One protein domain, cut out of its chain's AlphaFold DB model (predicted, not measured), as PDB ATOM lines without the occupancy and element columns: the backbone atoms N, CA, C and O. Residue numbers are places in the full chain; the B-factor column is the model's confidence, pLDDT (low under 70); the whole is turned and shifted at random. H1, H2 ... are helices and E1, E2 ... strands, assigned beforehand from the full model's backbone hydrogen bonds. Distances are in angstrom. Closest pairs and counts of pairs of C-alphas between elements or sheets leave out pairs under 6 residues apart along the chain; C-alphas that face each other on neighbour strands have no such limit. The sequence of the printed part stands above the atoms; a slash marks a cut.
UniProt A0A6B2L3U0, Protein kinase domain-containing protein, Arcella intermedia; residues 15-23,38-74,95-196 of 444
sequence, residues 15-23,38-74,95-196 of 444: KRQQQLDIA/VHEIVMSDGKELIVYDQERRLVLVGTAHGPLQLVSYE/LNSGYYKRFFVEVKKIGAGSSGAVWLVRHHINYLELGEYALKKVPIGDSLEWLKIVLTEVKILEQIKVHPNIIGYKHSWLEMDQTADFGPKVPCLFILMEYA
ATOM      1  N   LYS A  15      39.987 -52.793  36.757       44.72
ATOM      2  CA  LYS A  15      39.663 -51.355  36.752       44.72
ATOM      3  C   LYS A  15      40.885 -50.498  36.429       44.72
ATOM      4  O   LYS A  15      40.770 -49.591  35.617       44.72
ATOM      5  N   ARG A  16      42.053 -50.805  37.003       42.88
ATOM      6  CA  ARG A  16      43.315 -50.097  36.726       42.88
ATOM      7  C   ARG A  16      43.759 -50.268  35.275       42.88
ATOM      8  O   ARG A  16      44.229 -49.308  34.678       42.88
ATOM      9  N   GLN A  17      43.598 -51.458  34.701       47.03
ATOM     10  CA  GLN A  17      43.923 -51.717  33.302       47.03
ATOM     11  C   GLN A  17      42.954 -50.982  32.371       47.03
ATOM     12  O   GLN A  17      43.413 -50.284  31.478       47.03
ATOM     13  N   GLN A  18      41.645 -51.018  32.642       47.69
ATOM     14  CA  GLN A  18      40.664 -50.204  31.912       47.69
ATOM     15  C   GLN A  18      40.954 -48.700  32.025       47.69
ATOM     16  O   GLN A  18      40.863 -47.987  31.034       47.69
ATOM     17  N   GLN A  19      41.348 -48.215  33.205       44.19
ATOM     18  CA  GLN A  19      41.772 -46.828  33.428       44.19
ATOM     19  C   GLN A  19      43.029 -46.476  32.627       44.19
ATOM     20  O   GLN A  19      43.082 -45.420  32.007       44.19
ATOM     21  N   LEU A  20      44.019 -47.371  32.606       47.38
ATOM     22  CA  LEU A  20      45.225 -47.248  31.789       47.38
ATOM     23  C   LEU A  20      44.902 -47.267  30.299       47.38
ATOM     24  O   LEU A  20      45.531 -46.532  29.555       47.38
ATOM     25  N   ASP A  21      43.942 -48.071  29.858       50.12
ATOM     26  CA  ASP A  21      43.573 -48.177  28.451       50.12
ATOM     27  C   ASP A  21      42.756 -46.954  27.997       50.12
ATOM     28  O   ASP A  21      43.005 -46.436  26.911       50.12
ATOM     29  N   ILE A  22      41.882 -46.409  28.855       46.53
ATOM     30  CA  ILE A  22      41.203 -45.115  28.642       46.53
ATOM     31  C   ILE A  22      42.228 -43.976  28.605       46.53
ATOM     32  O   ILE A  22      42.197 -43.152  27.692       46.53
ATOM     33  N   ALA A  23      43.174 -43.955  29.548       43.62
ATOM     34  CA  ALA A  23      44.259 -42.981  29.565       43.62
ATOM     35  C   ALA A  23      45.135 -43.106  28.313       43.62
ATOM     36  O   ALA A  23      45.395 -42.105  27.664       43.62
ATOM     37  N   VAL A  38      55.217 -41.348  33.451       49.88
ATOM     38  CA  VAL A  38      53.926 -41.525  34.156       49.88
ATOM     39  C   VAL A  38      54.066 -42.447  35.377       49.88
ATOM     40  O   VAL A  38      54.322 -43.639  35.227       49.88
ATOM     41  N   HIS A  39      53.857 -41.906  36.580       53.41
ATOM     42  CA  HIS A  39      53.988 -42.632  37.850       53.41
ATOM     43  C   HIS A  39      52.637 -42.932  38.505       53.41
ATOM     44  O   HIS A  39      52.415 -44.038  38.998       53.41
ATOM     45  N   GLU A  40      51.712 -41.969  38.492       50.56
ATOM     46  CA  GLU A  40      50.421 -42.094  39.170       50.56
ATOM     47  C   GLU A  40      49.294 -41.532  38.301       50.56
ATOM     48  O   GLU A  40      49.392 -40.425  37.776       50.56
ATOM     49  N   ILE A  41      48.226 -42.318  38.139       54.09
ATOM     50  CA  ILE A  41      46.989 -41.909  37.470       54.09
ATOM     51  C   ILE A  41      45.881 -41.998  38.514       54.09
ATOM     52  O   ILE A  41      45.578 -43.091  38.996       54.09
ATOM     53  N   VAL A  42      45.279 -40.863  38.854       56.12
ATOM     54  CA  VAL A  42      44.155 -40.789  39.790       56.12
ATOM     55  C   VAL A  42      42.881 -40.563  38.990       56.12
ATOM     56  O   VAL A  42      42.791 -39.602  38.225       56.12
ATOM     57  N   MET A  43      41.899 -41.453  39.165       47.59
ATOM     58  CA  MET A  43      40.538 -41.221  38.690       47.59
ATOM     59  C   MET A  43      39.644 -40.802  39.850       47.59
ATOM     60  O   MET A  43      39.414 -41.608  40.751       47.59
ATOM     61  N   SER A  44      39.117 -39.577  39.806       48.12
ATOM     62  CA  SER A  44      38.113 -39.115  40.770       48.12
ATOM     63  C   SER A  44      36.707 -39.351  40.211       48.12
ATOM     64  O   SER A  44      36.406 -38.948  39.083       48.12
ATOM     65  N   ASP A  45      35.877 -40.087  40.958       50.59
ATOM     66  CA  ASP A  45      34.455 -40.368  40.685       50.59
ATOM     67  C   ASP A  45      34.107 -40.855  39.265       50.59
ATOM     68  O   ASP A  45      32.989 -40.688  38.775       50.59
ATOM     69  N   GLY A  46      35.070 -41.481  38.580       46.78
ATOM     70  CA  GLY A  46      34.906 -41.992  37.216       46.78
ATOM     71  C   GLY A  46      34.799 -40.911  36.134       46.78
ATOM     72  O   GLY A  46      34.443 -41.236  35.003       46.78
ATOM     73  N   LYS A  47      35.088 -39.646  36.462       46.84
ATOM     74  CA  LYS A  47      34.880 -38.496  35.569       46.84
ATOM     75  C   LYS A  47      36.133 -37.696  35.262       46.84
ATOM     76  O   LYS A  47      36.098 -36.947  34.294       46.84
ATOM     77  N   GLU A  48      37.216 -37.846  36.019       54.06
ATOM     78  CA  GLU A  48      38.435 -37.047  35.843       54.06
ATOM     79  C   GLU A  48      39.689 -37.910  35.850       54.06
ATOM     80  O   GLU A  48      39.764 -38.865  36.613       54.06
ATOM     81  N   LEU A  49      40.653 -37.579  34.989       58.69
ATOM     82  CA  LEU A  49      41.959 -38.211  34.876       58.69
ATOM     83  C   LEU A  49      43.032 -37.194  35.266       58.69
ATOM     84  O   LEU A  49      43.215 -36.183  34.587       58.69
ATOM     85  N   ILE A  50      43.758 -37.484  36.341       61.34
ATOM     86  CA  ILE A  50      44.905 -36.692  36.787       61.34
ATOM     87  C   ILE A  50      46.147 -37.567  36.667       61.34
ATOM     88  O   ILE A  50      46.165 -38.680  37.194       61.34
ATOM     89  N   VAL A  51      47.171 -37.085  35.965       63.38
ATOM     90  CA  VAL A  51      48.423 -37.819  35.745       63.38
ATOM     91  C   VAL A  51      49.580 -37.069  36.381       63.38
ATOM     92  O   VAL A  51      49.789 -35.891  36.085       63.38
ATOM     93  N   TYR A  52      50.342 -37.777  37.210       59.56
ATOM     94  CA  TYR A  52      51.574 -37.293  37.822       59.56
ATOM     95  C   TYR A  52      52.794 -38.022  37.266       59.56
ATOM     96  O   TYR A  52      52.713 -39.207  36.908       59.56
ATOM     97  N   ASP A  53      53.934 -37.331  37.237       55.78
ATOM     98  CA  ASP A  53      55.208 -37.967  36.933       55.78
ATOM     99  C   ASP A  53      55.880 -38.620  38.153       55.78
ATOM    100  O   ASP A  53      55.367 -38.569  39.274       55.78
ATOM    101  N   GLN A  54      57.034 -39.256  37.926       49.59
ATOM    102  CA  GLN A  54      57.856 -39.910  38.958       49.59
ATOM    103  C   GLN A  54      58.288 -38.975  40.096       49.59
ATOM    104  O   GLN A  54      58.537 -39.448  41.202       49.59
ATOM    105  N   GLU A  55      58.313 -37.663  39.865       53.88
ATOM    106  CA  GLU A  55      58.649 -36.640  40.858       53.88
ATOM    107  C   GLU A  55      57.392 -36.048  41.529       53.88
ATOM    108  O   GLU A  55      57.475 -35.082  42.285       53.88
ATOM    109  N   ARG A  56      56.212 -36.649  41.297       54.25
ATOM    110  CA  ARG A  56      54.890 -36.163  41.739       54.25
ATOM    111  C   ARG A  56      54.535 -34.772  41.213       54.25
ATOM    112  O   ARG A  56      53.683 -34.093  41.798       54.25
ATOM    113  N   ARG A  57      55.121 -34.356  40.093       56.59
ATOM    114  CA  ARG A  57      54.664 -33.170  39.370       56.59
ATOM    115  C   ARG A  57      53.365 -33.504  38.679       56.59
ATOM    116  O   ARG A  57      53.217 -34.593  38.128       56.59
ATOM    117  N   LEU A  58      52.407 -32.585  38.731       56.28
ATOM    118  CA  LEU A  58      51.225 -32.712  37.889       56.28
ATOM    119  C   LEU A  58      51.692 -32.599  36.438       56.28
ATOM    120  O   LEU A  58      52.499 -31.715  36.158       56.28
ATOM    121  N   VAL A  59      51.224 -33.507  35.577       59.16
ATOM    122  CA  VAL A  59      51.573 -33.570  34.146       59.16
ATOM    123  C   VAL A  59      50.339 -33.398  33.273       59.16
ATOM    124  O   VAL A  59      50.397 -32.757  32.224       59.16
ATOM    125  N   LEU A  60      49.210 -33.994  33.676       59.81
ATOM    126  CA  LEU A  60      47.961 -33.899  32.927       59.81
ATOM    127  C   LEU A  60      46.755 -33.794  33.845       59.81
ATOM    128  O   LEU A  60      46.673 -34.482  34.863       59.81
ATOM    129  N   VAL A  61      45.782 -33.003  33.409       56.66
ATOM    130  CA  VAL A  61      44.432 -32.962  33.974       56.66
ATOM    131  C   VAL A  61      43.440 -33.042  32.824       56.66
ATOM    132  O   VAL A  61      43.544 -32.300  31.850       56.66
ATOM    133  N   GLY A  62      42.466 -33.936  32.912       50.19
ATOM    134  CA  GLY A  62      41.350 -33.974  31.976       50.19
ATOM    135  C   GLY A  62      40.134 -34.646  32.585       50.19
ATOM    136  O   GLY A  62      40.191 -35.195  33.679       50.19
ATOM    137  N   THR A  63      39.019 -34.610  31.866       47.38
ATOM    138  CA  THR A  63      37.825 -35.381  32.234       47.38
ATOM    139  C   THR A  63      37.789 -36.679  31.422       47.38
ATOM    140  O   THR A  63      38.340 -36.728  30.327       47.38
ATOM    141  N   ALA A  64      37.132 -37.736  31.905       41.66
ATOM    142  CA  ALA A  64      36.997 -39.027  31.217       41.66
ATOM    143  C   ALA A  64      36.348 -38.909  29.819       41.66
ATOM    144  O   ALA A  64      36.472 -39.815  28.998       41.66
ATOM    145  N   HIS A  65      35.678 -37.783  29.544       38.12
ATOM    146  CA  HIS A  65      35.026 -37.462  28.272       38.12
ATOM    147  C   HIS A  65      35.503 -36.139  27.648       38.12
ATOM    148  O   HIS A  65      34.922 -35.686  26.665       38.12
ATOM    149  N   GLY A  66      36.537 -35.505  28.204       38.66
ATOM    150  CA  GLY A  66      37.065 -34.225  27.738       38.66
ATOM    151  C   GLY A  66      38.554 -34.304  27.408       38.66
ATOM    152  O   GLY A  66      39.224 -35.280  27.740       38.66
ATOM    153  N   PRO A  67      39.095 -33.289  26.726       39.00
ATOM    154  CA  PRO A  67      40.484 -33.302  26.294       39.00
ATOM    155  C   PRO A  67      41.439 -33.226  27.493       39.00
ATOM    156  O   PRO A  67      41.210 -32.470  28.438       39.00
ATOM    157  N   LEU A  68      42.514 -34.015  27.434       42.69
ATOM    158  CA  LEU A  68      43.618 -33.959  28.390       42.69
ATOM    159  C   LEU A  68      44.414 -32.669  28.180       42.69
ATOM    160  O   LEU A  68      44.803 -32.359  27.053       42.69
ATOM    161  N   GLN A  69      44.668 -31.935  29.258       50.56
ATOM    162  CA  GLN A  69      45.467 -30.713  29.250       50.56
ATOM    163  C   GLN A  69      46.823 -31.006  29.878       50.56
ATOM    164  O   GLN A  69      46.879 -31.517  30.997       50.56
ATOM    165  N   LEU A  70      47.903 -30.699  29.154       50.78
ATOM    166  CA  LEU A  70      49.260 -30.773  29.687       50.78
ATOM    167  C   LEU A  70      49.451 -29.623  30.678       50.78
ATOM    168  O   LEU A  70      49.258 -28.461  30.334       50.78
ATOM    169  N   VAL A  71      49.826 -29.953  31.904       55.28
ATOM    170  CA  VAL A  71      50.154 -28.997  32.961       55.28
ATOM    171  C   VAL A  71      51.447 -29.503  33.557       55.28
ATOM    172  O   VAL A  71      51.443 -30.635  33.993       55.28
ATOM    173  N   SER A  72      52.532 -28.731  33.586       54.28
ATOM    174  CA  SER A  72      53.697 -29.078  34.414       54.28
ATOM    175  C   SER A  72      53.615 -28.261  35.694       54.28
ATOM    176  O   SER A  72      53.677 -27.039  35.612       54.28
ATOM    177  N   TYR A  73      53.433 -28.883  36.855       51.53
ATOM    178  CA  TYR A  73      53.413 -28.142  38.121       51.53
ATOM    179  C   TYR A  73      54.122 -28.908  39.234       51.53
ATOM    180  O   TYR A  73      53.736 -30.038  39.556       51.53
ATOM    181  N   GLU A  74      55.135 -28.283  39.836       53.47
ATOM    182  CA  GLU A  74      55.829 -28.819  41.005       53.47
ATOM    183  C   GLU A  74      55.055 -28.491  42.282       53.47
ATOM    184  O   GLU A  74      54.874 -27.338  42.674       53.47
ATOM    185  N   LEU A  95      51.659 -12.676  38.739       88.06
ATOM    186  CA  LEU A  95      50.333 -13.166  39.109       88.06
ATOM    187  C   LEU A  95      49.471 -12.049  39.705       88.06
ATOM    188  O   LEU A  95      49.781 -11.476  40.748       88.06
ATOM    189  N   ASN A  96      48.305 -11.813  39.111       88.69
ATOM    190  CA  ASN A  96      47.329 -10.838  39.583       88.69
ATOM    191  C   ASN A  96      46.359 -11.461  40.605       88.69
ATOM    192  O   ASN A  96      45.153 -11.571  40.381       88.69
ATOM    193  N   SER A  97      46.907 -11.941  41.722       87.94
ATOM    194  CA  SER A  97      46.175 -12.747  42.707       87.94
ATOM    195  C   SER A  97      44.935 -12.040  43.272       87.94
ATOM    196  O   SER A  97      45.021 -10.986  43.903       87.94
ATOM    197  N   GLY A  98      43.767 -12.662  43.103       88.50
ATOM    198  CA  GLY A  98      42.483 -12.175  43.599       88.50
ATOM    199  C   GLY A  98      41.786 -11.175  42.677       88.50
ATOM    200  O   GLY A  98      40.704 -10.707  43.039       88.50
ATOM    201  N   TYR A  99      42.360 -10.840  41.515       94.12
ATOM    202  CA  TYR A  99      41.728  -9.960  40.532       94.12
ATOM    203  C   TYR A  99      40.438 -10.576  39.998       94.12
ATOM    204  O   TYR A  99      39.385  -9.937  40.053       94.12
ATOM    205  N   TYR A 100      40.489 -11.842  39.578       94.62
ATOM    206  CA  TYR A 100      39.339 -12.531  39.020       94.62
ATOM    207  C   TYR A 100      38.151 -12.541  39.988       94.62
ATOM    208  O   TYR A 100      37.080 -12.032  39.666       94.62
ATOM    209  N   LYS A 101      38.366 -13.020  41.220       92.56
ATOM    210  CA  LYS A 101      37.320 -13.094  42.255       92.56
ATOM    211  C   LYS A 101      36.771 -11.719  42.662       92.56
ATOM    212  O   LYS A 101      35.643 -11.630  43.139       92.56
ATOM    213  N   ARG A 102      37.570 -10.654  42.535       93.38
ATOM    214  CA  ARG A 102      37.168  -9.292  42.914       93.38
ATOM    215  C   ARG A 102      36.252  -8.648  41.880       93.38
ATOM    216  O   ARG A 102      35.328  -7.941  42.270       93.38
ATOM    217  N   PHE A 103      36.533  -8.854  40.596       95.69
ATOM    218  CA  PHE A 103      35.863  -8.137  39.512       95.69
ATOM    219  C   PHE A 103      34.868  -8.993  38.731       95.69
ATOM    220  O   PHE A 103      34.023  -8.443  38.035       95.69
ATOM    221  N   PHE A 104      34.911 -10.318  38.839       96.50
ATOM    222  CA  PHE A 104      34.070 -11.192  38.030       96.50
ATOM    223  C   PHE A 104      33.256 -12.154  38.884       96.50
ATOM    224  O   PHE A 104      33.745 -12.750  39.843       96.50
ATOM    225  N   VAL A 105      31.996 -12.325  38.490       95.81
ATOM    226  CA  VAL A 105      31.096 -13.345  39.030       95.81
ATOM    227  C   VAL A 105      30.864 -14.391  37.948       95.81
ATOM    228  O   VAL A 105      30.411 -14.058  36.850       95.81
ATOM    229  N   GLU A 106      31.168 -15.650  38.251       95.44
ATOM    230  CA  GLU A 106      30.871 -16.775  37.363       95.44
ATOM    231  C   GLU A 106      29.367 -17.000  37.261       95.44
ATOM    232  O   GLU A 106      28.675 -17.127  38.269       95.44
ATOM    233  N   VAL A 107      28.865 -17.066  36.029       96.38
ATOM    234  CA  VAL A 107      27.455 -17.362  35.758       96.38
ATOM    235  C   VAL A 107      27.293 -18.833  35.399       96.38
ATOM    236  O   VAL A 107      26.503 -19.541  36.018       96.38
ATOM    237  N   LYS A 108      28.023 -19.303  34.380       95.31
ATOM    238  CA  LYS A 108      28.005 -20.706  33.944       95.31
ATOM    239  C   LYS A 108      29.225 -21.046  33.097       95.31
ATOM    240  O   LYS A 108      29.748 -20.193  32.382       95.31
ATOM    241  N   LYS A 109      29.618 -22.315  33.094       92.88
ATOM    242  CA  LYS A 109      30.563 -22.855  32.110       92.88
ATOM    243  C   LYS A 109      29.864 -22.955  30.751       92.88
ATOM    244  O   LYS A 109      28.764 -23.495  30.673       92.88
ATOM    245  N   ILE A 110      30.478 -22.412  29.701       91.69
ATOM    246  CA  ILE A 110      29.911 -22.366  28.340       91.69
ATOM    247  C   ILE A 110      30.725 -23.150  27.311       91.69
ATOM    248  O   ILE A 110      30.236 -23.388  26.215       91.69
ATOM    249  N   GLY A 111      31.938 -23.583  27.656       84.38
ATOM    250  CA  GLY A 111      32.754 -24.428  26.791       84.38
ATOM    251  C   GLY A 111      33.903 -25.094  27.537       84.38
ATOM    252  O   GLY A 111      34.324 -24.644  28.607       84.38
ATOM    253  N   ALA A 112      34.417 -26.184  26.975       80.19
ATOM    254  CA  ALA A 112      35.644 -26.838  27.417       80.19
ATOM    255  C   ALA A 112      36.338 -27.488  26.219       80.19
ATOM    256  O   ALA A 112      35.690 -28.141  25.407       80.19
ATOM    257  N   GLY A 113      37.653 -27.318  26.134       68.75
ATOM    258  CA  GLY A 113      38.480 -27.812  25.043       68.75
ATOM    259  C   GLY A 113      39.904 -28.115  25.504       68.75
ATOM    260  O   GLY A 113      40.245 -27.981  26.683       68.75
ATOM    261  N   SER A 114      40.753 -28.544  24.568       62.69
ATOM    262  CA  SER A 114      42.166 -28.855  24.842       62.69
ATOM    263  C   SER A 114      42.936 -27.635  25.333       62.69
ATOM    264  O   SER A 114      43.910 -27.765  26.062       62.69
ATOM    265  N   SER A 115      42.465 -26.452  24.958       67.25
ATOM    266  CA  SER A 115      43.083 -25.171  25.273       67.25
ATOM    267  C   SER A 115      42.511 -24.522  26.536       67.25
ATOM    268  O   SER A 115      42.816 -23.364  26.782       67.25
ATOM    269  N   GLY A 116      41.646 -25.194  27.305       79.50
ATOM    270  CA  GLY A 116      41.075 -24.636  28.537       79.50
ATOM    271  C   GLY A 116      39.558 -24.761  28.666       79.50
ATOM    272  O   GLY A 116      38.885 -25.440  27.889       79.50
ATOM    273  N   ALA A 117      39.010 -24.083  29.671       88.88
ATOM    274  CA  ALA A 117      37.571 -23.965  29.905       88.88
ATOM    275  C   ALA A 117      37.105 -22.524  29.691       88.88
ATOM    276  O   ALA A 117      37.808 -21.587  30.059       88.88
ATOM    277  N   VAL A 118      35.906 -22.346  29.138       93.38
ATOM    278  CA  VAL A 118      35.305 -21.030  28.904       93.38
ATOM    279  C   VAL A 118      34.085 -20.857  29.798       93.38
ATOM    280  O   VAL A 118      33.218 -21.733  29.869       93.38
ATOM    281  N   TRP A 119      34.013 -19.711  30.461       96.12
ATOM    282  CA  TRP A 119      32.961 -19.340  31.397       96.12
ATOM    283  C   TRP A 119      32.259 -18.070  30.927       96.12
ATOM    284  O   TRP A 119      32.905 -17.129  30.476       96.12
ATOM    285  N   LEU A 120      30.938 -18.036  31.059       97.69
ATOM    286  CA  LEU A 120      30.187 -16.790  31.066       97.69
ATOM    287  C   LEU A 120      30.390 -16.135  32.428       97.69
ATOM    288  O   LEU A 120      30.101 -16.749  33.460       97.69
ATOM    289  N   VAL A 121      30.861 -14.895  32.421       97.88
ATOM    290  CA  VAL A 121      31.116 -14.108  33.628       97.88
ATOM    291  C   VAL A 121      30.442 -12.748  33.534       97.88
ATOM    292  O   VAL A 121      30.297 -12.190  32.447       97.88
ATOM    293  N   ARG A 122      30.064 -12.188  34.684       97.38
ATOM    294  CA  ARG A 122      29.626 -10.792  34.802       97.38
ATOM    295  C   ARG A 122      30.716  -9.954  35.435       97.38
ATOM    296  O   ARG A 122      31.148 -10.247  36.553       97.38
ATOM    297  N   HIS A 123      31.129  -8.907  34.736       96.75
ATOM    298  CA  HIS A 123      32.084  -7.938  35.255       96.75
ATOM    299  C   HIS A 123      31.372  -6.959  36.193       96.75
ATOM    300  O   HIS A 123      30.336  -6.399  35.836       96.75
ATOM    301  N   HIS A 124      31.934  -6.749  37.378       93.38
ATOM    302  CA  HIS A 124      31.405  -5.863  38.402       93.38
ATOM    303  C   HIS A 124      32.484  -4.927  38.940       93.38
ATOM    304  O   HIS A 124      33.611  -5.341  39.204       93.38
ATOM    305  N   ILE A 125      32.103  -3.677  39.198       91.81
ATOM    306  CA  ILE A 125      32.896  -2.731  39.992       91.81
ATOM    307  C   ILE A 125      31.989  -2.174  41.083       91.81
ATOM    308  O   ILE A 125      30.939  -1.616  40.785       91.81
ATOM    309  N   ASN A 126      32.381  -2.320  42.353       86.94
ATOM    310  CA  ASN A 126      31.583  -1.876  43.504       86.94
ATOM    311  C   ASN A 126      30.118  -2.349  43.436       86.94
ATOM    312  O   ASN A 126      29.201  -1.563  43.662       86.94
ATOM    313  N   TYR A 127      29.904  -3.626  43.099       83.06
ATOM    314  CA  TYR A 127      28.583  -4.254  42.916       83.06
ATOM    315  C   TYR A 127      27.764  -3.755  41.715       83.06
ATOM    316  O   TYR A 127      26.678  -4.275  41.474       83.06
ATOM    317  N   LEU A 128      28.271  -2.799  40.933       90.62
ATOM    318  CA  LEU A 128      27.641  -2.366  39.690       90.62
ATOM    319  C   LEU A 128      28.040  -3.310  38.561       90.62
ATOM    320  O   LEU A 128      29.227  -3.454  38.265       90.62
ATOM    321  N   GLU A 129      27.046  -3.941  37.941       93.44
ATOM    322  CA  GLU A 129      27.235  -4.792  36.770       93.44
ATOM    323  C   GLU A 129      27.590  -3.936  35.549       93.44
ATOM    324  O   GLU A 129      26.866  -3.009  35.185       93.44
ATOM    325  N   LEU A 130      28.721  -4.250  34.920       93.06
ATOM    326  CA  LEU A 130      29.200  -3.574  33.713       93.06
ATOM    327  C   LEU A 130      28.835  -4.331  32.435       93.06
ATOM    328  O   LEU A 130      28.747  -3.719  31.372       93.06
ATOM    329  N   GLY A 131      28.637  -5.645  32.532       93.75
ATOM    330  CA  GLY A 131      28.199  -6.481  31.421       93.75
ATOM    331  C   GLY A 131      28.665  -7.930  31.515       93.75
ATOM    332  O   GLY A 131      29.440  -8.316  32.398       93.75
ATOM    333  N   GLU A 132      28.185  -8.721  30.561       96.75
ATOM    334  CA  GLU A 132      28.508 -10.135  30.400       96.75
ATOM    335  C   GLU A 132      29.652 -10.345  29.399       96.75
ATOM    336  O   GLU A 132      29.706  -9.721  28.337       96.75
ATOM    337  N   TYR A 133      30.568 -11.250  29.742       97.75
ATOM    338  CA  TYR A 133      31.769 -11.559  28.969       97.75
ATOM    339  C   TYR A 133      32.034 -13.063  28.939       97.75
ATOM    340  O   TYR A 133      31.616 -13.806  29.831       97.75
ATOM    341  N   ALA A 134      32.767 -13.506  27.922       97.75
ATOM    342  CA  ALA A 134      33.327 -14.847  27.878       97.75
ATOM    343  C   ALA A 134      34.750 -14.814  28.444       97.75
ATOM    344  O   ALA A 134      35.572 -14.000  28.030       97.75
ATOM    345  N   LEU A 135      35.051 -15.706  29.380       97.25
ATOM    346  CA  LEU A 135      36.362 -15.823  30.000       97.25
ATOM    347  C   LEU A 135      36.929 -17.222  29.769       97.25
ATOM    348  O   LEU A 135      36.407 -18.204  30.299       97.25
ATOM    349  N   LYS A 136      38.017 -17.312  29.004       95.06
ATOM    350  CA  LYS A 136      38.774 -18.552  28.794       95.06
ATOM    351  C   LYS A 136      39.863 -18.657  29.856       95.06
ATOM    352  O   LYS A 136      40.666 -17.741  30.012       95.06
ATOM    353  N   LYS A 137      39.878 -19.773  30.578       93.44
ATOM    354  CA  LYS A 137      40.892 -20.134  31.570       93.44
ATOM    355  C   LYS A 137      41.762 -21.245  30.999       93.44
ATOM    356  O   LYS A 137      41.258 -22.341  30.736       93.44
ATOM    357  N   VAL A 138      43.045 -20.963  30.815       89.81
ATOM    358  CA  VAL A 138      44.034 -21.908  30.286       89.81
ATOM    359  C   VAL A 138      45.018 -22.250  31.399       89.81
ATOM    360  O   VAL A 138      45.736 -21.355  31.840       89.81
ATOM    361  N   PRO A 139      45.073 -23.495  31.900       88.88
ATOM    362  CA  PRO A 139      46.097 -23.863  32.865       88.88
ATOM    363  C   PRO A 139      47.468 -23.856  32.194       88.88
ATOM    364  O   PRO A 139      47.677 -24.464  31.143       88.88
ATOM    365  N   ILE A 140      48.384 -23.123  32.813       87.62
ATOM    366  CA  ILE A 140      49.760 -22.952  32.356       87.62
ATOM    367  C   ILE A 140      50.699 -23.817  33.195       87.62
ATOM    368  O   ILE A 140      51.623 -24.427  32.658       87.62
ATOM    369  N   GLY A 141      50.440 -23.905  34.505       84.12
ATOM    370  CA  GLY A 141      51.405 -24.488  35.432       84.12
ATOM    371  C   GLY A 141      52.672 -23.634  35.484       84.12
ATOM    372  O   GLY A 141      52.612 -22.410  35.385       84.12
ATOM    373  N   ASP A 142      53.816 -24.298  35.568       76.69
ATOM    374  CA  ASP A 142      55.145 -23.692  35.633       76.69
ATOM    375  C   ASP A 142      55.834 -23.620  34.253       76.69
ATOM    376  O   ASP A 142      56.971 -23.170  34.150       76.69
ATOM    377  N   SER A 143      55.164 -24.043  33.171       79.94
ATOM    378  CA  SER A 143      55.766 -24.081  31.833       79.94
ATOM    379  C   SER A 143      55.742 -22.713  31.151       79.94
ATOM    380  O   SER A 143      54.752 -22.315  30.529       79.94
ATOM    381  N   LEU A 144      56.876 -22.009  31.187       80.50
ATOM    382  CA  LEU A 144      57.050 -20.761  30.444       80.50
ATOM    383  C   LEU A 144      56.958 -20.969  28.922       80.50
ATOM    384  O   LEU A 144      56.483 -20.094  28.201       80.50
ATOM    385  N   GLU A 145      57.385 -22.126  28.416       76.94
ATOM    386  CA  GLU A 145      57.304 -22.433  26.986       76.94
ATOM    387  C   GLU A 145      55.856 -22.639  26.533       76.94
ATOM    388  O   GLU A 145      55.427 -22.065  25.531       76.94
ATOM    389  N   TRP A 146      55.060 -23.364  27.324       81.00
ATOM    390  CA  TRP A 146      53.626 -23.471  27.080       81.00
ATOM    391  C   TRP A 146      52.939 -22.108  27.177       81.00
ATOM    392  O   TRP A 146      52.147 -21.760  26.301       81.00
ATOM    393  N   LEU A 147      53.307 -21.285  28.166       84.69
ATOM    394  CA  LEU A 147      52.810 -19.914  28.266       84.69
ATOM    395  C   LEU A 147      53.086 -19.110  26.990       84.69
ATOM    396  O   LEU A 147      52.183 -18.443  26.495       84.69
ATOM    397  N   LYS A 148      54.295 -19.182  26.415       82.56
ATOM    398  CA  LYS A 148      54.619 -18.493  25.151       82.56
ATOM    399  C   LYS A 148      53.749 -18.976  23.989       82.56
ATOM    400  O   LYS A 148      53.311 -18.148  23.187       82.56
ATOM    401  N   ILE A 149      53.487 -20.282  23.904       80.25
ATOM    402  CA  ILE A 149      52.603 -20.858  22.884       80.25
ATOM    403  C   ILE A 149      51.190 -20.289  23.045       80.25
ATOM    404  O   ILE A 149      50.659 -19.722  22.094       80.25
ATOM    405  N   VAL A 150      50.614 -20.335  24.250       82.94
ATOM    406  CA  VAL A 150      49.260 -19.814  24.509       82.94
ATOM    407  C   VAL A 150      49.191 -18.293  24.312       82.94
ATOM    408  O   VAL A 150      48.234 -17.787  23.732       82.94
ATOM    409  N   LEU A 151      50.225 -17.537  24.699       88.31
ATOM    410  CA  LEU A 151      50.296 -16.088  24.465       88.31
ATOM    411  C   LEU A 151      50.335 -15.718  22.977       88.31
ATOM    412  O   LEU A 151      50.083 -14.561  22.637       88.31
ATOM    413  N   THR A 152      50.615 -16.663  22.077       84.69
ATOM    414  CA  THR A 152      50.470 -16.428  20.633       84.69
ATOM    415  C   THR A 152      49.011 -16.143  20.269       84.69
ATOM    416  O   THR A 152      48.767 -15.239  19.471       84.69
ATOM    417  N   GLU A 153      48.044 -16.817  20.908       88.88
ATOM    418  CA  GLU A 153      46.607 -16.534  20.751       88.88
ATOM    419  C   GLU A 153      46.297 -15.084  21.144       88.88
ATOM    420  O   GLU A 153      45.711 -14.337  20.360       88.88
ATOM    421  N   VAL A 154      46.774 -14.652  22.318       91.38
ATOM    422  CA  VAL A 154      46.580 -13.282  22.823       91.38
ATOM    423  C   VAL A 154      47.199 -12.247  21.881       91.38
ATOM    424  O   VAL A 154      46.547 -11.267  21.533       91.38
ATOM    425  N   LYS A 155      48.428 -12.482  21.404       91.81
ATOM    426  CA  LYS A 155      49.117 -11.575  20.471       91.81
ATOM    427  C   LYS A 155      48.390 -11.434  19.137       91.81
ATOM    428  O   LYS A 155      48.455 -10.368  18.531       91.81
ATOM    429  N   ILE A 156      47.756 -12.498  18.641       91.19
ATOM    430  CA  ILE A 156      46.951 -12.447  17.413       91.19
ATOM    431  C   ILE A 156      45.659 -11.672  17.671       91.19
ATOM    432  O   ILE A 156      45.332 -10.760  16.914       91.19
ATOM    433  N   LEU A 157      44.966 -11.995  18.761       92.94
ATOM    434  CA  LEU A 157      43.736 -11.330  19.179       92.94
ATOM    435  C   LEU A 157      43.917  -9.818  19.389       92.94
ATOM    436  O   LEU A 157      43.060  -9.041  18.983       92.94
ATOM    437  N   GLU A 158      45.038  -9.389  19.968       93.00
ATOM    438  CA  GLU A 158      45.355  -7.974  20.195       93.00
ATOM    439  C   GLU A 158      45.601  -7.195  18.890       93.00
ATOM    440  O   GLU A 158      45.336  -5.995  18.815       93.00
ATOM    441  N   GLN A 159      46.081  -7.864  17.834       91.62
ATOM    442  CA  GLN A 159      46.288  -7.229  16.529       91.62
ATOM    443  C   GLN A 159      44.966  -6.959  15.803       91.62
ATOM    444  O   GLN A 159      44.880  -6.006  15.027       91.62
ATOM    445  N   ILE A 160      43.952  -7.795  16.031       93.38
ATOM    446  CA  ILE A 160      42.655  -7.722  15.358       93.38
ATOM    447  C   ILE A 160      41.908  -6.471  15.831       93.38
ATOM    448  O   ILE A 160      41.570  -6.319  17.005       93.38
ATOM    449  N   LYS A 161      41.611  -5.562  14.895       91.56
ATOM    450  CA  LYS A 161      40.702  -4.445  15.176       91.56
ATOM    451  C   LYS A 161      39.271  -4.969  15.231       91.56
ATOM    452  O   LYS A 161      38.957  -6.015  14.671       91.56
ATOM    453  N   VAL A 162      38.391  -4.200  15.868       93.25
ATOM    454  CA  VAL A 162      36.967  -4.539  15.974       93.25
ATOM    455  C   VAL A 162      36.385  -4.812  14.585       93.25
ATOM    456  O   VAL A 162      36.338  -3.918  13.740       93.25
ATOM    457  N   HIS A 163      35.931  -6.046  14.378       95.69
ATOM    458  CA  HIS A 163      35.264  -6.502  13.167       95.69
ATOM    459  C   HIS A 163      33.971  -7.228  13.565       95.69
ATOM    460  O   HIS A 163      34.007  -8.061  14.468       95.69
ATOM    461  N   PRO A 164      32.827  -6.958  12.913       95.12
ATOM    462  CA  PRO A 164      31.532  -7.491  13.344       95.12
ATOM    463  C   PRO A 164      31.439  -9.022  13.356       95.12
ATOM    464  O   PRO A 164      30.682  -9.580  14.147       95.12
ATOM    465  N   ASN A 165      32.197  -9.691  12.488       97.44
ATOM    466  CA  ASN A 165      32.183 -11.148  12.343       97.44
ATOM    467  C   ASN A 165      33.378 -11.847  13.014       97.44
ATOM    468  O   ASN A 165      33.714 -12.970  12.650       97.44
ATOM    469  N   ILE A 166      34.046 -11.195  13.972       97.88
ATOM    470  CA  ILE A 166      35.148 -11.775  14.754       97.88
ATOM    471  C   ILE A 166      34.928 -11.450  16.232       97.88
ATOM    472  O   ILE A 166      34.606 -10.314  16.568       97.88
ATOM    473  N   ILE A 167      35.107 -12.433  17.118       96.94
ATOM    474  CA  ILE A 167      34.994 -12.221  18.566       96.94
ATOM    475  C   ILE A 167      36.016 -11.196  19.055       96.94
ATOM    476  O   ILE A 167      37.220 -11.338  18.845       96.94
ATOM    477  N   GLY A 168      35.530 -10.162  19.746       95.88
ATOM    478  CA  GLY A 168      36.378  -9.108  20.282       95.88
ATOM    479  C   GLY A 168      37.176  -9.546  21.510       95.88
ATOM    480  O   GLY A 168      36.611  -9.981  22.512       95.88
ATOM    481  N   TYR A 169      38.487  -9.331  21.485       96.44
ATOM    482  CA  TYR A 169      39.346  -9.426  22.666       96.44
ATOM    483  C   TYR A 169      39.163  -8.223  23.603       96.44
ATOM    484  O   TYR A 169      38.874  -7.112  23.147       96.44
ATOM    485  N   LYS A 170      39.301  -8.440  24.919       95.69
ATOM    486  CA  LYS A 170      39.190  -7.384  25.940       95.69
ATOM    487  C   LYS A 170      40.445  -7.262  26.797       95.69
ATOM    488  O   LYS A 170      40.964  -6.160  26.930       95.69
ATOM    489  N   HIS A 171      40.897  -8.355  27.410       95.88
ATOM    490  CA  HIS A 171      42.028  -8.335  28.340       95.88
ATOM    491  C   HIS A 171      42.571  -9.748  28.604       95.88
ATOM    492  O   HIS A 171      41.860 -10.729  28.396       95.88
ATOM    493  N   SER A 172      43.797  -9.863  29.122       96.06
ATOM    494  CA  SER A 172      44.351 -11.115  29.633       96.06
ATOM    495  C   SER A 172      45.275 -10.886  30.826       96.06
ATOM    496  O   SER A 172      45.996  -9.889  30.848       96.06
ATOM    497  N   TRP A 173      45.304 -11.822  31.772       96.62
ATOM    498  CA  TRP A 173      46.200 -11.795  32.933       96.62
ATOM    499  C   TRP A 173      46.524 -13.214  33.414       96.62
ATOM    500  O   TRP A 173      45.849 -14.171  33.038       96.62
ATOM    501  N   LEU A 174      47.554 -13.351  34.250       95.12
ATOM    502  CA  LEU A 174      47.865 -14.599  34.946       95.12
ATOM    503  C   LEU A 174      47.340 -14.549  36.377       95.12
ATOM    504  O   LEU A 174      47.489 -13.539  37.063       95.12
ATOM    505  N   GLU A 175      46.752 -15.642  36.847       94.31
ATOM    506  CA  GLU A 175      46.299 -15.791  38.230       94.31
ATOM    507  C   GLU A 175      46.295 -17.272  38.628       94.31
ATOM    508  O   GLU A 175      46.129 -18.146  37.779       94.31
ATOM    509  N   MET A 176      46.487 -17.568  39.918       91.38
ATOM    510  CA  MET A 176      46.351 -18.934  40.430       91.38
ATOM    511  C   MET A 176      44.882 -19.344  40.441       91.38
ATOM    512  O   MET A 176      44.087 -18.748  41.172       91.38
ATOM    513  N   ASP A 177      44.538 -20.409  39.724       90.25
ATOM    514  CA  ASP A 177      43.190 -20.972  39.743       90.25
ATOM    515  C   ASP A 177      43.205 -22.494  39.873       90.25
ATOM    516  O   ASP A 177      44.193 -23.167  39.580       90.25
ATOM    517  N   GLN A 178      42.094 -23.031  40.364       85.75
ATOM    518  CA  GLN A 178      41.862 -24.460  40.476       85.75
ATOM    519  C   GLN A 178      40.888 -24.872  39.372       85.75
ATOM    520  O   GLN A 178      39.681 -24.676  39.484       85.75
ATOM    521  N   THR A 179      41.415 -25.412  38.273       73.94
ATOM    522  CA  THR A 179      40.617 -25.736  37.076       73.94
ATOM    523  C   THR A 179      39.914 -27.093  37.140       73.94
ATOM    524  O   THR A 179      39.021 -27.342  36.328       73.94
ATOM    525  N   ALA A 180      40.295 -27.948  38.092       72.06
ATOM    526  CA  ALA A 180      39.659 -29.230  38.380       72.06
ATOM    527  C   ALA A 180      39.366 -29.349  39.875       72.06
ATOM    528  O   ALA A 180      40.199 -28.951  40.696       72.06
ATOM    529  N   ASP A 181      38.225 -29.944  40.222       70.50
ATOM    530  CA  ASP A 181      37.686 -29.976  41.591       70.50
ATOM    531  C   ASP A 181      38.686 -30.550  42.610       70.50
ATOM    532  O   ASP A 181      38.755 -30.106  43.757       70.50
ATOM    533  N   PHE A 182      39.528 -31.489  42.169       67.88
ATOM    534  CA  PHE A 182      40.540 -32.155  42.994       67.88
ATOM    535  C   PHE A 182      41.989 -31.823  42.597       67.88
ATOM    536  O   PHE A 182      42.933 -32.356  43.183       67.88
ATOM    537  N   GLY A 183      42.187 -30.942  41.610       67.75
ATOM    538  CA  GLY A 183      43.510 -30.497  41.170       67.75
ATOM    539  C   GLY A 183      44.118 -29.440  42.103       67.75
ATOM    540  O   GLY A 183      43.386 -28.739  42.799       67.75
ATOM    541  N   PRO A 184      45.453 -29.284  42.151       79.00
ATOM    542  CA  PRO A 184      46.066 -28.146  42.830       79.00
ATOM    543  C   PRO A 184      45.694 -26.831  42.133       79.00
ATOM    544  O   PRO A 184      45.370 -26.809  40.946       79.00
ATOM    545  N   LYS A 185      45.809 -25.716  42.863       86.00
ATOM    546  CA  LYS A 185      45.853 -24.400  42.219       86.00
ATOM    547  C   LYS A 185      47.133 -24.287  41.410       86.00
ATOM    548  O   LYS A 185      48.211 -24.519  41.951       86.00
ATOM    549  N   VAL A 186      47.003 -23.892  40.154       87.75
ATOM    550  CA  VAL A 186      48.126 -23.679  39.241       87.75
ATOM    551  C   VAL A 186      48.009 -22.300  38.597       87.75
ATOM    552  O   VAL A 186      46.901 -21.758  38.536       87.75
ATOM    553  N   PRO A 187      49.113 -21.718  38.103       90.50
ATOM    554  CA  PRO A 187      49.029 -20.535  37.266       90.50
ATOM    555  C   PRO A 187      48.143 -20.816  36.052       90.50
ATOM    556  O   PRO A 187      48.347 -21.789  35.317       90.50
ATOM    557  N   CYS A 188      47.157 -19.955  35.842       92.69
ATOM    558  CA  CYS A 188      46.261 -19.987  34.702       92.69
ATOM    559  C   CYS A 188      46.339 -18.656  33.962       92.69
ATOM    560  O   CYS A 188      46.355 -17.592  34.580       92.69
ATOM    561  N   LEU A 189      46.346 -18.717  32.632       93.69
ATOM    562  CA  LEU A 189      46.109 -17.559  31.787       93.69
ATOM    563  C   LEU A 189      44.604 -17.374  31.624       93.69
ATOM    564  O   LEU A 189      43.889 -18.268  31.171       93.69
ATOM    565  N   PHE A 190      44.145 -16.190  31.988       96.19
ATOM    566  CA  PHE A 190      42.781 -15.730  31.823       96.19
ATOM    567  C   PHE A 190      42.722 -14.862  30.572       96.19
ATOM    568  O   PHE A 190      43.514 -13.935  30.436       96.19
ATOM    569  N   ILE A 191      41.792 -15.150  29.661       96.38
ATOM    570  CA  ILE A 191      41.565 -14.375  28.436       96.38
ATOM    571  C   ILE A 191      40.098 -13.946  28.423       96.38
ATOM    572  O   ILE A 191      39.194 -14.774  28.285       96.38
ATOM    573  N   LEU A 192      39.869 -12.647  28.593       97.56
ATOM    574  CA  LEU A 192      38.560 -12.010  28.582       97.56
ATOM    575  C   LEU A 192      38.202 -11.571  27.161       97.56
ATOM    576  O   LEU A 192      38.956 -10.849  26.501       97.56
ATOM    577  N   MET A 193      37.024 -11.985  26.713       97.00
ATOM    578  CA  MET A 193      36.521 -11.800  25.359       97.00
ATOM    579  C   MET A 193      35.064 -11.336  25.383       97.00
ATOM    580  O   MET A 193      34.344 -11.464  26.376       97.00
ATOM    581  N   GLU A 194      34.620 -10.789  24.260       96.50
ATOM    582  CA  GLU A 194      33.215 -10.534  23.982       96.50
ATOM    583  C   GLU A 194      32.385 -11.817  24.107       96.50
ATOM    584  O   GLU A 194      32.799 -12.893  23.668       96.50
ATOM    585  N   TYR A 195      31.202 -11.696  24.708       96.62
ATOM    586  CA  TYR A 195      30.260 -12.798  24.805       96.62
ATOM    587  C   TYR A 195      29.297 -12.820  23.611       96.62
ATOM    588  O   TYR A 195      28.520 -11.889  23.394       96.62
ATOM    589  N   ALA A 196      29.317 -13.920  22.861       95.62
ATOM    590  CA  ALA A 196      28.310 -14.238  21.857       95.62
ATOM    591  C   ALA A 196      27.142 -14.998  22.512       95.62
ATOM    592  O   ALA A 196      27.269 -16.151  22.930       95.62
TER     593      ALA A 196
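AT A GLANCE: This is residues 15 to 23, 38 to 74 and 95 to 196 of the 444 residues of the protein "Protein kinase domain-containing protein" of Arcella intermedia (UniProt A0A6B2L3U0). Two sheets stand one beyond the other along the longest axis: a small four-stranded sheet, E1 to E4, with H1 over its face at E1, and a larger, strongly twisted five-stranded sheet with H3 running along one face and short H2 on the opposite face. Edge strand E4 of the small sheet meets the ends of E6, E7 and E9 of the larger one. The 148 printed residues hold three named helices and nine named strands, in the order H1 E1 E2 E3 E4 H2 E5 E6 E7 H3 E8 E9, class mixed. Both sheets are antiparallel, in the orders E1 E2 E3 E4 and E5 E6 E7 E9 E8. The whole is compact by its radius of gyration of the C-alphas, 16.7 A, with an elongated outline of 50 by 30 by 30 A.

HOW THE PARTS SIT: Start at H1, residues 15 to 23, on the sheet of E1, 38 to 44, E2, 48 to 53, E3, 58 to 63, and E4, 69 to 73. Its height over the sheet is 9.5 A, and on the local plane it runs across the strands, at 76 degrees to E1; its closest C-alphas to E1 are Gln 19 and Met 43, 7.8 A. The four strands are a meander, each the antiparallel neighbour of the one before; look for N 42 and O 50, N 51 and O 60, and N 71 and O 59, each 2.9 A and within hydrogen-bond range. Next come H2, 99 to 103, E5, 104 to 113, E6, 116 to 125, and E7, 128 to 139; E5 E6 E7 are a second meander, with N 118 and O 111 at 2.8 A and N 121 and O 133 at 2.9 A. The closest C-alphas of E4 and E7 are Val 71 and Pro 139, 6.5 A. H3, 144 to 159, E8, 169 to 177, and E9, 186 to 194, follow; E7, H3, E8 form a split strand-helix-strand unit, with E9 between the two strands, and a right-handed crossover. Between the antiparallel neighbours E7 and E9, N 136 and O 191 are within hydrogen-bond range at 2.9 A, and between the antiparallel neighbours E9 and E8, a hairpin, N 188 and O 175 are within hydrogen-bond range at 2.8 A. H3 is on this sheet at a height of 10.0 A, along the strands at 11 degrees to E9 on the local plane; its closest C-alphas to E8 are Leu 157 and Tyr 169, 5.9 A. H2 lies on the opposite face, over none of the strands. Every O i to N i+4 pair is within range in H1 and H2, and 9 of 12 in H3.

IN THESE COORDINATES: Find C-alpha 15 at (39.663, -51.355, 36.752), where H1 begins, 12.0 A long. E7 runs 29.1 A from C-alpha 128 and bends by 74 degrees at residue 131. H3, 22.2 A, has a kink of 29 degrees near residue 151. E9, 25.1 A, ends at C-alpha 194, (33.215, -10.534, 23.982).

THE WHOLE: The farthest C-alphas, Gln 17 and Leu 128, are 52.4 A apart. Residues 24 to 37 and 75 to 94 are not printed; the gaps between C-alphas are 10.8 A and 16.7 A. Of the links that are printed whole, none is long. The mean pLDDT of the printed part is 77.5; residues 15 to 23, 38 to 74, 113 to 115 and 182 to 183 are under 70.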